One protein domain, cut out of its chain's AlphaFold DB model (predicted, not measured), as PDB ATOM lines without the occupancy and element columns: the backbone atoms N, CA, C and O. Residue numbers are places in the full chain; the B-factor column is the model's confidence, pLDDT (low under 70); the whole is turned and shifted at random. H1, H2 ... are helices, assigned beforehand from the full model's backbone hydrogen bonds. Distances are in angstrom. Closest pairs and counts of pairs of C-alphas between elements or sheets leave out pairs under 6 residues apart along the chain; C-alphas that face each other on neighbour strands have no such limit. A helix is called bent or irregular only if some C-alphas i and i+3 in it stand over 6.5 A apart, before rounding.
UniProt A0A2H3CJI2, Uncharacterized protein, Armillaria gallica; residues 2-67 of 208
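AT A GLANCE: This is residues 2 to 67 of the 208 residues of an uncharacterized protein of Armillaria gallica (UniProt A0A2H3CJI2). Picture an open, angular arrangement of helices: H1 crosses H3 steeply, and H2 meets H3 at a corner as an L, reaching away from H1. The long stretch between H1 and H2 runs back alongside H2, with residues 18 to 23 beside it, and turns at the far end of that helix. On the other side the short helix H4 follows the end of H3, and residues 55 to 67 loop out and fold back, with residues 61 to 65 beside H3. The printed part has 66 residues with four named helices, in the order H1, H2, H3, H4, and no named strand, and the class is all helix. It is only just compact, close to loose, with a radius of gyration of the C-alphas of 12.8 A, and the C-alphas span 36 by 30 by 23 A.

IN THESE COORDINATES: Begin with H1, residues 2 to 12, which shares with H2 the greatest length in residues, 11 each. Find C-alpha 2 at (170.702, 294.853, 291.094); from there H1 runs 15.3 A to C-alpha 12 at (173.434, 303.010, 278.402). Look next for H2, residues 29 to 39, which begins at C-alpha 29, at (164.789, 279.110, 282.149), and is 15.7 A from first to last C-alpha. H3, residues 41 to 48, is 10.6 A long from Arg 41 to Cys 48. H4, residues 51 to 54, is the shortest, 4.9 A from first to last C-alpha, and ends at C-alpha 54 at (186.631, 294.740, 292.313). No helix here is bent or irregular.

HOW THE PARTS SIT: Start at H1 and look for the helix that it touches, H3. Their closest C-alphas are those of Lys 8 and Ala 43, 5.5 A apart, and 10 pairs of C-alphas lie within 8 A. The two lines stand at a steep tilt of 54 degrees and run opposite ways, with the centres 9.2 A apart. From H3 go back along the chain to H2. H2 and H3 are close but not clearly touching: their closest C-alphas, those of Ala 37 and Leu 44, are 7.7 A apart. Their lines are about perpendicular, at 90 degrees, and their centres are 14.5 A apart. Going on along the chain from H3, you reach H4, and these two meet only through their link. H1 and H2 are apart, and H4 is apart from both H1 and H2. In the backbones of H2 and H3 every O i to N i+4 pair is within hydrogen-bond range; in H1 it is 6 of 7, and H4 is too short for such a pair.

THE WHOLE: The two C-alphas farthest apart in the domain are those of Trp 27 and Arg 55, at 36.2 A, while the first and last printed C-alphas, those of Gln 2 and Ser 67, are 21.9 A apart. The printed part has no cut. The link from H1 to H2 is long, with 16 residues, 13 to 28, whose C-alphas lie 6 to 22 A from the mean of all C-alphas. The links from H2 to H3, 1 residue, and from H3 to H4, 2 residues, are tight. After H4, residues 55 to 67 have no named element, and their C-alphas lie 9 to 19 A from that mean. In the B-factor column you will find a mean pLDDT of 79.7 for the printed part. Look for values under 70 at 11 residues: residue 2, residues 4 to 5, residues 9 to 11, residue 13, residues 15 to 16, residue 24 and residue 27. The mean pLDDT of H1 is 70, that of H2 86 and that of H3 87.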
ATOM      1  N   GLN A   2     171.861 294.673 291.998       69.00
ATOM      2  CA  GLN A   2     170.702 294.853 291.094       69.00
ATOM      3  C   GLN A   2     170.333 296.331 290.902       69.00
ATOM      4  O   GLN A   2     169.967 296.715 289.798       69.00
ATOM      5  N   GLU A   3     170.455 297.141 291.955       72.00
ATOM      6  CA  GLU A   3     170.252 298.596 291.908       72.00
ATOM      7  C   GLU A   3     171.306 299.271 291.010       72.00
ATOM      8  O   GLU A   3     170.946 299.980 290.074       72.00
ATOM      9  N   ASP A   4     172.580 298.918 291.174       69.81
ATOM     10  CA  ASP A   4     173.691 299.403 290.337       69.81
ATOM     11  C   ASP A   4     173.547 298.967 288.861       69.81
ATOM     12  O   ASP A   4     173.859 299.718 287.940       69.81
ATOM     13  N   LEU A   5     172.997 297.772 288.606       68.31
ATOM     14  CA  LEU A   5     172.632 297.306 287.259       68.31
ATOM     15  C   LEU A   5     171.539 298.185 286.646       68.31
ATOM     16  O   LEU A   5     171.619 298.567 285.482       68.31
ATOM     17  N   THR A   6     170.514 298.531 287.430       70.06
ATOM     18  CA  THR A   6     169.456 299.439 286.974       70.06
ATOM     19  C   THR A   6     169.940 300.869 286.750       70.06
ATOM     20  O   THR A   6     169.384 301.558 285.895       70.06
ATOM     21  N   GLU A   7     170.985 301.304 287.451       70.25
ATOM     22  CA  GLU A   7     171.666 302.575 287.200       70.25
ATOM     23  C   GLU A   7     172.444 302.537 285.876       70.25
ATOM     24  O   GLU A   7     172.237 303.399 285.021       70.25
ATOM     25  N   LYS A   8     173.209 301.467 285.614       72.00
ATOM     26  CA  LYS A   8     173.897 301.282 284.324       72.00
ATOM     27  C   LYS A   8     172.955 301.120 283.134       72.00
ATOM     28  O   LYS A   8     173.274 301.598 282.049       72.00
ATOM     29  N   HIS A   9     171.761 300.555 283.318       66.75
ATOM     30  CA  HIS A   9     170.736 300.564 282.265       66.75
ATOM     31  C   HIS A   9     170.356 301.985 281.830       66.75
ATOM     32  O   HIS A   9     170.208 302.231 280.634       66.75
ATOM     33  N   LYS A  10     170.241 302.927 282.779       68.25
ATOM     34  CA  LYS A  10     169.905 304.328 282.480       68.25
ATOM     35  C   LYS A  10     171.041 305.049 281.760       68.25
ATOM     36  O   LYS A  10     170.766 305.817 280.847       68.25
ATOM     37  N   GLU A  11     172.289 304.777 282.132       68.62
ATOM     38  CA  GLU A  11     173.465 305.360 281.471       68.62
ATOM     39  C   GLU A  11     173.629 304.882 280.020       68.62
ATOM     40  O   GLU A  11     174.008 305.661 279.151       68.62
ATOM     41  N   VAL A  12     173.318 303.612 279.744       71.56
ATOM     42  CA  VAL A  12     173.434 303.010 278.402       71.56
ATOM     43  C   VAL A  12     172.176 303.255 277.544       71.56
ATOM     44  O   VAL A  12     172.191 303.039 276.335       71.56
ATOM     45  N   GLY A  13     171.079 303.732 278.141       65.44
ATOM     46  CA  GLY A  13     169.818 303.987 277.436       65.44
ATOM     47  C   GLY A  13     169.000 302.724 277.130       65.44
ATOM     48  O   GLY A  13     168.210 302.715 276.187       65.44
ATOM     49  N   ILE A  14     169.174 301.656 277.913       70.19
ATOM     50  CA  ILE A  14     168.429 300.392 277.780       70.19
ATOM     51  C   ILE A  14     167.255 300.393 278.770       70.19
ATOM     52  O   ILE A  14     167.373 300.884 279.894       70.19
ATOM     53  N   ALA A  15     166.110 299.826 278.373       67.38
ATOM     54  CA  ALA A  15     164.970 299.657 279.270       67.38
ATOM     55  C   ALA A  15     165.390 298.879 280.529       67.38
ATOM     56  O   ALA A  15     166.011 297.820 280.448       67.38
ATOM     57  N   VAL A  16     165.050 299.414 281.703       64.25
ATOM     58  CA  VAL A  16     165.464 298.850 282.988       64.25
ATOM     59  C   VAL A  16     164.865 297.449 283.154       64.25
ATOM     60  O   VAL A  16     163.687 297.302 283.471       64.25
ATOM     61  N   GLN A  17     165.685 296.414 282.967       70.88
ATOM     62  CA  GLN A  17     165.268 295.020 283.086       70.88
ATOM     63  C   GLN A  17     166.117 294.299 284.131       70.88
ATOM     64  O   GLN A  17     167.340 294.372 284.127       70.88
ATOM     65  N   LYS A  18     165.473 293.592 285.065       75.44
ATOM     66  CA  LYS A  18     166.202 292.780 286.048       75.44
ATOM     67  C   LYS A  18     166.725 291.510 285.381       75.44
ATOM     68  O   LYS A  18     165.981 290.833 284.670       75.44
ATOM     69  N   MET A  19     167.978 291.159 285.669       78.81
ATOM     70  CA  MET A  19     168.533 289.874 285.252       78.81
ATOM     71  C   MET A  19     167.722 288.735 285.878       78.81
ATOM     72  O   MET A  19     167.428 288.741 287.077       78.81
ATOM     73  N   ILE A  20     167.343 287.765 285.051       81.56
ATOM     74  CA  ILE A  20     166.522 286.631 285.469       81.56
ATOM     75  C   ILE A  20     167.448 285.566 286.051       81.56
ATOM     76  O   ILE A  20     168.504 285.272 285.496       81.56
ATOM     77  N   ARG A  21     167.058 284.973 287.180       80.06
ATOM     78  CA  ARG A  21     167.798 283.859 287.772       80.06
ATOM     79  C   ARG A  21     167.399 282.554 287.089       80.06
ATOM     80  O   ARG A  21     166.211 282.268 286.957       80.06
ATOM     81  N   ALA A  22     168.387 281.743 286.715       79.88
ATOM     82  CA  ALA A  22     168.140 280.385 286.248       79.88
ATOM     83  C   ALA A  22     167.498 279.548 287.367       79.88
ATOM     84  O   ALA A  22     168.003 279.495 288.491       79.88
ATOM     85  N   VAL A  23     166.374 278.903 287.057       79.56
ATOM     86  CA  VAL A  23     165.652 278.019 287.975       79.56
ATOM     87  C   VAL A  23     165.827 276.592 287.479       79.56
ATOM     88  O   VAL A  23     165.355 276.252 286.398       79.56
ATOM     89  N   ILE A  24     166.494 275.759 288.280       69.00
ATOM     90  CA  ILE A  24     166.852 274.377 287.916       69.00
ATOM     91  C   ILE A  24     165.598 273.538 287.638       69.00
ATOM     92  O   ILE A  24     165.558 272.764 286.689       69.00
ATOM     93  N   THR A  25     164.542 273.730 288.429       71.06
ATOM     94  CA  THR A  25     163.281 272.988 288.304       71.06
ATOM     95  C   THR A  25     162.401 273.462 287.149       71.06
ATOM     96  O   THR A  25     161.420 272.800 286.825       71.06
ATOM     97  N   ARG A  26     162.744 274.577 286.489       71.69
ATOM     98  CA  ARG A  26     161.996 275.114 285.350       71.69
ATOM     99  C   ARG A  26     162.846 274.978 284.094       71.69
ATOM    100  O   ARG A  26     163.723 275.799 283.818       71.69
ATOM    101  N   TRP A  27     162.551 273.931 283.333       65.94
ATOM    102  CA  TRP A  27     163.442 273.321 282.342       65.94
ATOM    103  C   TRP A  27     163.876 274.277 281.213       65.94
ATOM    104  O   TRP A  27     164.927 274.084 280.612       65.94
ATOM    105  N   LEU A  28     163.137 275.368 280.989       74.00
ATOM    106  CA  LEU A  28     163.365 276.337 279.908       74.00
ATOM    107  C   LEU A  28     163.992 277.670 280.337       74.00
ATOM    108  O   LEU A  28     164.177 278.579 279.525       74.00
ATOM    109  N   THR A  29     164.339 277.815 281.617       81.19
ATOM    110  CA  THR A  29     164.789 279.110 282.149       81.19
ATOM    111  C   THR A  29     166.106 279.569 281.518       81.19
ATOM    112  O   THR A  29     166.285 280.761 281.294       81.19
ATOM    113  N   HIS A  30     166.998 278.641 281.162       81.75
ATOM    114  CA  HIS A  30     168.320 278.956 280.611       81.75
ATOM    115  C   HIS A  30     168.252 279.756 279.300       81.75
ATOM    116  O   HIS A  30     168.956 280.752 279.174       81.75
ATOM    117  N   GLY A  31     167.353 279.412 278.371       83.06
ATOM    118  CA  GLY A  31     167.181 280.186 277.132       83.06
ATOM    119  C   GLY A  31     166.701 281.616 277.395       83.06
ATOM    120  O   GLY A  31     167.193 282.571 276.796       83.06
ATOM    121  N   THR A  32     165.796 281.788 278.362       83.44
ATOM    122  CA  THR A  32     165.297 283.116 278.757       83.44
ATOM    123  C   THR A  32     166.387 283.952 279.432       83.44
ATOM    124  O   THR A  32     166.490 285.152 279.176       83.44
ATOM    125  N   VAL A  33     167.216 283.322 280.269       88.44
ATOM    126  CA  VAL A  33     168.354 283.965 280.941       88.44
ATOM    127  C   VAL A  33     169.390 284.426 279.926       88.44
ATOM    128  O   VAL A  33     169.789 285.585 279.973       88.44
ATOM    129  N   LEU A  34     169.783 283.565 278.985       89.62
ATOM    130  CA  LEU A  34     170.766 283.917 277.959       89.62
ATOM    131  C   LEU A  34     170.249 285.024 277.036       89.62
ATOM    132  O   LEU A  34     170.969 285.978 276.765       89.62
ATOM    133  N   ARG A  35     168.972 284.977 276.636       87.94
ATOM    134  CA  ARG A  35     168.349 286.063 275.865       87.94
ATOM    135  C   ARG A  35     168.366 287.391 276.627       87.94
ATOM    136  O   ARG A  35     168.661 288.423 276.037       87.94
ATOM    137  N   CYS A  36     168.071 287.368 277.928       86.94
ATOM    138  CA  CYS A  36     168.160 288.555 278.781       86.94
ATOM    139  C   CYS A  36     169.607 289.064 278.877       86.94
ATOM    140  O   CYS A  36     169.848 290.255 278.713       86.94
ATOM    141  N   ALA A  37     170.579 288.160 279.052       89.00
ATOM    142  CA  ALA A  37     171.997 288.506 279.103       89.00
ATOM    143  C   ALA A  37     172.469 289.216 277.827       89.00
ATOM    144  O   ALA A  37     173.210 290.187 277.922       89.00
ATOM    145  N   LEU A  38     172.006 288.779 276.650       90.12
ATOM    146  CA  LEU A  38     172.342 289.420 275.375       90.12
ATOM    147  C   LEU A  38     171.809 290.852 275.275       90.12
ATOM    148  O   LEU A  38     172.531 291.741 274.833       90.12
ATOM    149  N   VAL A  39     170.575 291.096 275.727       88.62
ATOM    150  CA  VAL A  39     169.993 292.452 275.768       88.62
ATOM    151  C   VAL A  39     170.758 293.341 276.750       88.62
ATOM    152  O   VAL A  39     171.002 294.512 276.472       88.62
ATOM    153  N   LEU A  40     171.166 292.779 277.888       87.31
ATOM    154  CA  LEU A  40     171.848 293.503 278.959       87.31
ATOM    155  C   LEU A  40     173.374 293.548 278.810       87.31
ATOM    156  O   LEU A  40     174.046 294.074 279.696       87.31
ATOM    157  N   ARG A  41     173.930 293.035 277.708       88.94
ATOM    158  CA  ARG A  41     175.376 292.880 277.507       88.94
ATOM    159  C   ARG A  41     176.191 294.136 277.855       88.94
ATOM    160  O   ARG A  41     177.107 294.004 278.663       88.94
ATOM    161  N   PRO A  42     175.866 295.348 277.359       86.88
ATOM    162  CA  PRO A  42     176.691 296.519 277.656       86.88
ATOM    163  C   PRO A  42     176.645 296.920 279.137       86.88
ATOM    164  O   PRO A  42     177.645 297.368 279.691       86.88
ATOM    165  N   ALA A  43     175.498 296.733 279.796       86.31
ATOM    166  CA  ALA A  43     175.345 297.028 281.217       86.31
ATOM    167  C   ALA A  43     176.041 295.982 282.100       86.31
ATOM    168  O   ALA A  43     176.600 296.335 283.134       86.31
ATOM    169  N   LEU A  44     176.042 294.710 281.686       86.69
ATOM    170  CA  LEU A  44     176.777 293.638 282.359       86.69
ATOM    171  C   LEU A  44     178.290 293.837 282.241       86.69
ATOM    172  O   LEU A  44     178.988 293.732 283.245       86.69
ATOM    173  N   ASP A  45     178.783 294.185 281.050       88.56
ATOM    174  CA  ASP A  45     180.202 294.482 280.845       88.56
ATOM    175  C   ASP A  45     180.633 295.693 281.698       88.56
ATOM    176  O   ASP A  45     181.638 295.611 282.404       88.56
ATOM    177  N   ALA A  46     179.830 296.766 281.726       86.44
ATOM    178  CA  ALA A  46     180.087 297.945 282.559       86.44
ATOM    179  C   ALA A  46     180.029 297.653 284.069       86.44
ATOM    180  O   ALA A  46     180.802 298.222 284.838       86.44
ATOM    181  N   LEU A  47     179.128 296.767 284.512       86.00
ATOM    182  CA  LEU A  47     179.056 296.332 285.908       86.00
ATOM    183  C   LEU A  47     180.322 295.568 286.309       86.00
ATOM    184  O   LEU A  47     180.872 295.813 287.380       86.00
ATOM    185  N   CYS A  48     180.796 294.662 285.450       85.75
ATOM    186  CA  CYS A  48     182.013 293.892 285.696       85.75
ATOM    187  C   CYS A  48     183.268 294.776 285.796       85.75
ATOM    188  O   CYS A  48     184.215 294.406 286.493       85.75
ATOM    189  N   ASP A  49     183.249 295.943 285.151       86.88
ATOM    190  CA  ASP A  49     184.336 296.925 285.169       86.88
ATOM    191  C   ASP A  49     184.286 297.887 286.375       86.88
ATOM    192  O   ASP A  49     185.218 298.664 286.567       86.88
ATOM    193  N   MET A  50     183.249 297.846 287.223       84.81
ATOM    194  CA  MET A  50     183.143 298.738 288.387       84.81
ATOM    195  C   MET A  50     184.198 298.453 289.464       84.81
ATOM    196  O   MET A  50     184.305 297.338 289.981       84.81
ATOM    197  N   ASP A  51     184.886 299.503 289.913       79.88
ATOM    198  CA  ASP A  51     185.890 299.403 290.976       79.88
ATOM    199  C   ASP A  51     185.297 298.949 292.315       79.88
ATOM    200  O   ASP A  51     185.913 298.143 293.011       79.88
ATOM    201  N   ASP A  52     184.089 299.402 292.674       82.38
ATOM    202  CA  ASP A  52     183.440 299.069 293.953       82.38
ATOM    203  C   ASP A  52     183.284 297.556 294.162       82.38
ATOM    204  O   ASP A  52     183.469 297.054 295.276       82.38
ATOM    205  N   TRP A  53     183.027 296.817 293.079       78.44
ATOM    206  CA  TRP A  53     182.901 295.361 293.097       78.44
ATOM    207  C   TRP A  53     184.243 294.632 292.975       78.44
ATOM    208  O   TRP A  53     184.328 293.459 293.332       78.44
ATOM    209  N   ASN A  54     185.306 295.316 292.550       84.00
ATOM    210  CA  ASN A  54     186.631 294.740 292.313       84.00
ATOM    211  C   ASN A  54     187.678 295.103 293.386       84.00
ATOM    212  O   ASN A  54     188.800 294.598 293.342       84.00
ATOM    213  N   ARG A  55     187.319 295.895 294.412       80.25
ATOM    214  CA  ARG A  55     188.219 296.248 295.536       80.25
ATOM    215  C   ARG A  55     188.774 295.041 296.295       80.25
ATOM    216  O   ARG A  55     189.896 295.089 296.792       80.25
ATOM    217  N   ASN A  56     187.995 293.968 296.424       83.31
ATOM    218  CA  ASN A  56     188.420 292.744 297.101       83.31
ATOM    219  C   ASN A  56     188.597 291.622 296.079       83.31
ATOM    220  O   ASN A  56     187.610 291.109 295.567       83.31
ATOM    221  N   GLN A  57     189.836 291.175 295.869       75.69
ATOM    222  CA  GLN A  57     190.181 290.099 294.927       75.69
ATOM    223  C   GLN A  57     189.354 288.814 295.124       75.69
ATOM    224  O   GLN A  57     189.008 288.156 294.151       75.69
ATOM    225  N   LYS A  58     188.957 288.470 296.360       77.50
ATOM    226  CA  LYS A  58     188.125 287.276 296.631       77.50
ATOM    227  C   LYS A  58     186.657 287.431 296.219       77.50
ATOM    228  O   LYS A  58     185.937 286.439 296.178       77.50
ATOM    229  N   LYS A  59     186.194 288.663 296.003       80.25
ATOM    230  CA  LYS A  59     184.809 289.008 295.640       80.25
ATOM    231  C   LYS A  59     184.718 289.795 294.331       80.25
ATOM    232  O   LYS A  59     183.621 290.227 293.990       80.25
ATOM    233  N   ALA A  60     185.846 289.983 293.642       84.31
ATOM    234  CA  ALA A  60     185.896 290.648 292.353       84.31
ATOM    235  C   ALA A  60     184.908 289.970 291.409       84.31
ATOM    236  O   ALA A  60     184.670 288.774 291.537       84.31
ATOM    237  N   ILE A  61     184.299 290.722 290.503       86.69
ATOM    238  CA  ILE A  61     183.346 290.175 289.526       86.69
ATOM    239  C   ILE A  61     183.873 290.284 288.097       86.69
ATOM    240  O   ILE A  61     183.322 289.664 287.194       86.69
ATOM    241  N   ASN A  62     184.977 291.006 287.901       85.81
ATOM    242  CA  ASN A  62     185.652 291.149 286.615       85.81
ATOM    243  C   ASN A  62     186.034 289.811 285.955       85.81
ATOM    244  O   ASN A  62     186.033 289.717 284.734       85.81
ATOM    245  N   TRP A  63     186.313 288.761 286.731       85.81
ATOM    246  CA  TRP A  63     186.644 287.433 286.206       85.81
ATOM    247  C   TRP A  63     185.441 286.693 285.610       85.81
ATOM    248  O   TRP A  63     185.632 285.722 284.888       85.81
ATOM    249  N   PHE A  64     184.215 287.155 285.872       86.81
ATOM    250  CA  PHE A  64     183.008 286.683 285.191       86.81
ATOM    251  C   PHE A  64     182.709 287.453 283.900       86.81
ATOM    252  O   PHE A  64     181.709 287.164 283.238       86.81
ATOM    253  N   LYS A  65     183.522 288.456 283.547       89.75
ATOM    254  CA  LYS A  65     183.340 289.207 282.307       89.75
ATOM    255  C   LYS A  65     183.567 288.281 281.120       89.75
ATOM    256  O   LYS A  65     184.641 287.708 280.961       89.75
ATOM    257  N   LEU A  66     182.545 288.167 280.282       91.38
ATOM    258  CA  LEU A  66     182.602 287.330 279.096       91.38
ATOM    259  C   LEU A  66     183.428 288.015 278.008       91.38
ATOM    260  O   LEU A  66     183.307 289.212 277.735       91.38
ATOM    261  N   SER A  67     184.263 287.225 277.350       93.12
ATOM    262  CA  SER A  67     184.988 287.634 276.158       93.12
ATOM    263  C   SER A  67     184.037 287.836 274.975       93.12
ATOM    264  O   SER A  67     182.913 287.329 274.925       93.12
TER     265      SER A  67